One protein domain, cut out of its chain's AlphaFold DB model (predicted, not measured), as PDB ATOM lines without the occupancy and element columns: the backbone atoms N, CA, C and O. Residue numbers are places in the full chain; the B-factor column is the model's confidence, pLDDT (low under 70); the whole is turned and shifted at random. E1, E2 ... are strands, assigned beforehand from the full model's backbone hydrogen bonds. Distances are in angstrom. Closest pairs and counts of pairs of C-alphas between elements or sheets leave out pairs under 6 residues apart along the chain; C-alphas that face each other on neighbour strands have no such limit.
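Overview. This is residues 144 to 158 and 168 to 193 of the 239 residues of an uncharacterized protein of Lachnoclostridium phytofermentans (strain ATCC 700394 / DSM 18823 / ISDg) (UniProt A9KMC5). A long, thin ribbon of two antiparallel strands, E1 and E2, makes one end of this model, and a small hairpin, E3 and E4, makes the other, with E5 turning off from the hairpin at an angle. Between the ribbon and the hairpin lies a narrow neck, where residues 146 to 147 pair with residues 175 to 176, antiparallel. The printed part has 41 residues with no named helix and five named strands, E1 to E5 in order along the chain, in two antiparallel sheets of two strands, E1 - E2 and E3 - E4; the class is all strand. The whole is extended, with a radius of gyration of the C-alphas of 16.8 A, and its outline is a rod spanning 58 by 23 by 8 A.

Arrangement. Begin at Val 144 and go through the short pairing of residues 146 to 147 to E1, residues 150 to 158. Beside it, after the cut, you find E2, residues 168 to 172, its antiparallel neighbour at 171 degrees. C-alphas 152 and 170 face each other at 4.6 A, and N 153 is 2.8 A from O 169, within hydrogen-bond range. Past residues 175 to 176 look for E3, residues 178 to 180, which is apart from E2. Its antiparallel neighbour is E4, residues 186 to 188, at 146 degrees, and the two form a hairpin. Here C-alphas 178 and 188 face each other at 4.3 A, and N 179 is 2.8 A from O 187, within hydrogen-bond range. E4 runs on into E5, residues 190 to 193, across a break of 1 residue at 53 degrees; these two meet only through their link. E5 pairs with no named strand, and it is apart from E1, E2 and E3.

Along the chain. Find C-alpha 150 at (-34.129, -45.249, -2.967); from there E1, the longest strand, runs 26.3 A to C-alpha 158 at (-23.854, -40.949, -26.835). E2 runs 13.4 A from Asn 168 to Ser 172. E3, from Leu 178 to Thr 180, and E4, from Ser 186 to Pro 188, measure 6.7 A and 6.9 A. E5 runs 7.4 A from Val 190 to C-alpha 193 at (-36.611, -53.092, 21.895).

Size, cuts and confidence. The two C-alphas farthest apart are those of Thr 158 and Ser 183, at 58.3 A, while the C-alphas of Val 144 and Glu 193, the first and last printed, are 9.0 A apart. Residues 159 to 167 are not printed, and C-alphas 158 and 168 stand 14.7 A apart across this cut, which the link from E1 to E2 crosses. The links E2 to E3, E3 to E4 and E4 to E5 are tight. The mean pLDDT of the printed part is 88.0, and no printed residue is under 70.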
ATOM      1  N   VAL A 144     -36.684 -47.663  15.977       95.06
ATOM      2  CA  VAL A 144     -37.861 -47.167  15.258       95.06
ATOM      3  C   VAL A 144     -37.850 -47.607  13.799       95.06
ATOM      4  O   VAL A 144     -36.789 -47.816  13.209       95.06
ATOM      5  N   LEU A 145     -39.036 -47.747  13.213       92.50
ATOM      6  CA  LEU A 145     -39.187 -48.021  11.793       92.50
ATOM      7  C   LEU A 145     -38.834 -46.770  10.998       92.50
ATOM      8  O   LEU A 145     -39.426 -45.705  11.198       92.50
ATOM      9  N   LYS A 146     -37.893 -46.936  10.076       92.31
ATOM     10  CA  LYS A 146     -37.539 -45.931   9.086       92.31
ATOM     11  C   LYS A 146     -37.935 -46.426   7.702       92.31
ATOM     12  O   LYS A 146     -37.674 -47.581   7.373       92.31
ATOM     13  N   ASP A 147     -38.547 -45.553   6.920       89.69
ATOM     14  CA  ASP A 147     -38.681 -45.701   5.481       89.69
ATOM     15  C   ASP A 147     -37.438 -45.108   4.803       89.69
ATOM     16  O   ASP A 147     -36.831 -44.154   5.296       89.69
ATOM     17  N   THR A 148     -36.991 -45.716   3.710       87.31
ATOM     18  CA  THR A 148     -35.807 -45.260   2.969       87.31
ATOM     19  C   THR A 148     -36.079 -45.351   1.475       87.31
ATOM     20  O   THR A 148     -35.694 -46.335   0.836       87.31
ATOM     21  N   PRO A 149     -36.761 -44.350   0.888       81.19
ATOM     22  CA  PRO A 149     -36.936 -44.280  -0.553       81.19
ATOM     23  C   PRO A 149     -35.574 -44.202  -1.251       81.19
ATOM     24  O   PRO A 149     -34.769 -43.300  -1.005       81.19
ATOM     25  N   TYR A 150     -35.328 -45.163  -2.141       81.38
ATOM     26  CA  TYR A 150     -34.129 -45.249  -2.967       81.38
ATOM     27  C   TYR A 150     -34.455 -44.796  -4.392       81.38
ATOM     28  O   TYR A 150     -35.276 -45.420  -5.065       81.38
ATOM     29  N   ASN A 151     -33.807 -43.725  -4.857       81.69
ATOM     30  CA  ASN A 151     -33.916 -43.260  -6.238       81.69
ATOM     31  C   ASN A 151     -32.535 -43.263  -6.905       81.69
ATOM     32  O   ASN A 151     -31.597 -42.632  -6.409       81.69
ATOM     33  N   GLN A 152     -32.414 -43.968  -8.027       84.88
ATOM     34  CA  GLN A 152     -31.190 -44.054  -8.817       84.88
ATOM     35  C   GLN A 152     -31.485 -43.648 -10.262       84.88
ATOM     36  O   GLN A 152     -32.294 -44.278 -10.941       84.88
ATOM     37  N   GLU A 153     -30.789 -42.622 -10.745       84.81
ATOM     38  CA  GLU A 153     -30.883 -42.125 -12.114       84.81
ATOM     39  C   GLU A 153     -29.552 -42.372 -12.835       84.81
ATOM     40  O   GLU A 153     -28.520 -41.797 -12.483       84.81
ATOM     41  N   ILE A 154     -29.574 -43.249 -13.842       84.94
ATOM     42  CA  ILE A 154     -28.431 -43.526 -14.719       84.94
ATOM     43  C   ILE A 154     -28.758 -42.964 -16.102       84.94
ATOM     44  O   ILE A 154     -29.605 -43.502 -16.813       84.94
ATOM     45  N   LEU A 155     -28.057 -41.906 -16.499       84.00
ATOM     46  CA  LEU A 155     -28.136 -41.303 -17.825       84.00
ATOM     47  C   LEU A 155     -26.878 -41.675 -18.608       84.00
ATOM     48  O   LEU A 155     -25.766 -41.353 -18.190       84.00
ATOM     49  N   LYS A 156     -27.064 -42.349 -19.743       84.19
ATOM     50  CA  LYS A 156     -26.003 -42.623 -20.714       84.19
ATOM     51  C   LYS A 156     -26.331 -41.911 -22.010       84.19
ATOM     52  O   LYS A 156     -27.276 -42.286 -22.701       84.19
ATOM     53  N   GLU A 157     -25.557 -40.887 -22.328       84.19
ATOM     54  CA  GLU A 157     -25.684 -40.142 -23.574       84.19
ATOM     55  C   GLU A 157     -24.531 -40.514 -24.501       84.19
ATOM     56  O   GLU A 157     -23.376 -40.594 -24.081       84.19
ATOM     57  N   THR A 158     -24.844 -40.748 -25.774       80.69
ATOM     58  CA  THR A 158     -23.854 -40.949 -26.835       80.69
ATOM     59  C   THR A 158     -24.136 -39.928 -27.923       80.69
ATOM     60  O   THR A 158     -25.226 -39.921 -28.500       80.69
ATOM     61  N   ASN A 168     -24.496 -40.687 -13.158       85.25
ATOM     62  CA  ASN A 168     -25.119 -41.560 -12.166       85.25
ATOM     63  C   ASN A 168     -25.444 -40.721 -10.930       85.25
ATOM     64  O   ASN A 168     -24.534 -40.261 -10.240       85.25
ATOM     65  N   SER A 169     -26.732 -40.513 -10.676       82.62
ATOM     66  CA  SER A 169     -27.239 -39.809  -9.504       82.62
ATOM     67  C   SER A 169     -27.949 -40.803  -8.594       82.62
ATOM     68  O   SER A 169     -28.773 -41.596  -9.044       82.62
ATOM     69  N   THR A 170     -27.621 -40.793  -7.307       85.12
ATOM     70  CA  THR A 170     -28.286 -41.619  -6.291       85.12
ATOM     71  C   THR A 170     -28.769 -40.711  -5.172       85.12
ATOM     72  O   THR A 170     -27.977 -39.968  -4.595       85.12
ATOM     73  N   GLN A 171     -30.061 -40.780  -4.855       83.06
ATOM     74  CA  GLN A 171     -30.682 -40.062  -3.749       83.06
ATOM     75  C   GLN A 171     -31.314 -41.070  -2.789       83.06
ATOM     76  O   GLN A 171     -32.101 -41.924  -3.191       83.06
ATOM     77  N   SER A 172     -30.957 -40.952  -1.510       84.19
ATOM     78  CA  SER A 172     -31.500 -41.753  -0.414       84.19
ATOM     79  C   SER A 172     -31.843 -40.815   0.737       84.19
ATOM     80  O   SER A 172     -31.016 -39.986   1.119       84.19
ATOM     81  N   GLN A 173     -33.057 -40.924   1.271       85.44
ATOM     82  CA  GLN A 173     -33.527 -40.159   2.430       85.44
ATOM     83  C   GLN A 173     -34.118 -41.132   3.447       85.44
ATOM     84  O   GLN A 173     -34.774 -42.080   3.045       85.44
ATOM     85  N   GLU A 174     -33.871 -40.922   4.740       87.00
ATOM     86  CA  GLU A 174     -34.471 -41.726   5.813       87.00
ATOM     87  C   GLU A 174     -35.625 -40.949   6.463       87.00
ATOM     88  O   GLU A 174     -35.416 -39.836   6.947       87.00
ATOM     89  N   GLU A 175     -36.821 -41.538   6.522       87.31
ATOM     90  CA  GLU A 175     -38.009 -40.955   7.164       87.31
ATOM     91  C   GLU A 175     -38.526 -41.873   8.280       87.31
ATOM     92  O   GLU A 175     -38.600 -43.082   8.107       87.31
ATOM     93  N   THR A 176     -38.872 -41.341   9.457       89.94
ATOM     94  CA  THR A 176     -39.388 -42.168  10.569       89.94
ATOM     95  C   THR A 176     -40.902 -42.314  10.478       89.94
ATOM     96  O   THR A 176     -41.616 -41.316  10.420       89.94
ATOM     97  N   VAL A 177     -41.404 -43.547  10.542       91.00
ATOM     98  CA  VAL A 177     -42.846 -43.820  10.493       91.00
ATOM     99  C   VAL A 177     -43.482 -43.521  11.854       91.00
ATOM    100  O   VAL A 177     -43.079 -44.087  12.873       91.00
ATOM    101  N   LEU A 178     -44.490 -42.646  11.874       92.44
ATOM    102  CA  LEU A 178     -45.236 -42.264  13.077       92.44
ATOM    103  C   LEU A 178     -46.607 -42.949  13.126       92.44
ATOM    104  O   LEU A 178     -47.262 -43.130  12.101       92.44
ATOM    105  N   VAL A 179     -47.068 -43.279  14.332       89.44
ATOM    106  CA  VAL A 179     -48.423 -43.770  14.603       89.44
ATOM    107  C   VAL A 179     -49.127 -42.807  15.544       89.44
ATOM    108  O   VAL A 179     -48.601 -42.455  16.597       89.44
ATOM    109  N   THR A 180     -50.337 -42.397  15.172       92.19
ATOM    110  CA  THR A 180     -51.176 -41.529  16.000       92.19
ATOM    111  C   THR A 180     -52.065 -42.374  16.909       92.19
ATOM    112  O   THR A 180     -52.838 -43.210  16.438       92.19
ATOM    113  N   ASN A 181     -51.959 -42.172  18.224       87.62
ATOM    114  CA  ASN A 181     -52.812 -42.841  19.202       87.62
ATOM    115  C   ASN A 181     -54.217 -42.201  19.269       87.62
ATOM    116  O   ASN A 181     -54.479 -41.145  18.692       87.62
ATOM    117  N   GLN A 182     -55.145 -42.824  20.005       87.44
ATOM    118  CA  GLN A 182     -56.522 -42.319  20.168       87.44
ATOM    119  C   GLN A 182     -56.598 -40.940  20.855       87.44
ATOM    120  O   GLN A 182     -57.616 -40.261  20.759       87.44
ATOM    121  N   SER A 183     -55.525 -40.523  21.534       86.31
ATOM    122  CA  SER A 183     -55.385 -39.209  22.168       86.31
ATOM    123  C   SER A 183     -54.841 -38.136  21.210       86.31
ATOM    124  O   SER A 183     -54.664 -36.991  21.623       86.31
ATOM    125  N   GLY A 184     -54.571 -38.486  19.946       88.06
ATOM    126  CA  GLY A 184     -54.020 -37.585  18.930       88.06
ATOM    127  C   GLY A 184     -52.505 -37.374  19.015       88.06
ATOM    128  O   GLY A 184     -51.959 -36.581  18.252       88.06
ATOM    129  N   GLU A 185     -51.807 -38.072  19.909       90.94
ATOM    130  CA  GLU A 185     -50.351 -37.999  20.038       90.94
ATOM    131  C   GLU A 185     -49.692 -38.935  19.018       90.94
ATOM    132  O   GLU A 185     -50.087 -40.095  18.877       90.94
ATOM    133  N   SER A 186     -48.701 -38.420  18.290       90.06
ATOM    134  CA  SER A 186     -47.958 -39.183  17.284       90.06
ATOM    135  C   SER A 186     -46.620 -39.638  17.850       90.06
ATOM    136  O   SER A 186     -45.773 -38.807  18.175       90.06
ATOM    137  N   THR A 187     -46.423 -40.952  17.955       92.38
ATOM    138  CA  THR A 187     -45.181 -41.572  18.437       92.38
ATOM    139  C   THR A 187     -44.556 -42.431  17.339       92.38
ATOM    140  O   THR A 187     -45.269 -42.940  16.471       92.38
ATOM    141  N   PRO A 188     -43.224 -42.584  17.306       93.81
ATOM    142  CA  PRO A 188     -42.580 -43.404  16.291       93.81
ATOM    143  C   PRO A 188     -42.952 -44.878  16.452       93.81
ATOM    144  O   PRO A 188     -43.050 -45.393  17.569       93.81
ATOM    145  N   TYR A 189     -43.122 -45.577  15.332       93.00
ATOM    146  CA  TYR A 189     -43.385 -47.009  15.347       93.00
ATOM    147  C   TYR A 189     -42.124 -47.772  15.762       93.00
ATOM    148  O   TYR A 189     -41.121 -47.761  15.050       93.00
ATOM    149  N   VAL A 190     -42.155 -48.438  16.914       93.31
ATOM    150  CA  VAL A 190     -41.019 -49.218  17.427       93.31
ATOM    151  C   VAL A 190     -41.046 -50.618  16.815       93.31
ATOM    152  O   VAL A 190     -42.007 -51.360  16.986       93.31
ATOM    153  N   THR A 191     -39.978 -50.989  16.112       93.31
ATOM    154  CA  THR A 191     -39.812 -52.323  15.502       93.31
ATOM    155  C   THR A 191     -39.204 -53.330  16.466       93.31
ATOM    156  O   THR A 191     -39.526 -54.516  16.415       93.31
ATOM    157  N   LYS A 192     -38.304 -52.870  17.340       93.88
ATOM    158  CA  LYS A 192     -37.563 -53.713  18.274       93.88
ATOM    159  C   LYS A 192     -37.185 -52.921  19.516       93.88
ATOM    160  O   LYS A 192     -36.786 -51.764  19.419       93.88
ATOM    161  N   GLU A 193     -37.231 -53.579  20.665       94.31
ATOM    162  CA  GLU A 193     -36.611 -53.092  21.895       94.31
ATOM    163  C   GLU A 193     -35.397 -53.965  22.229       94.31
ATOM    164  O   GLU A 193     -35.445 -55.192  22.111       94.31
TER     165      GLU A 193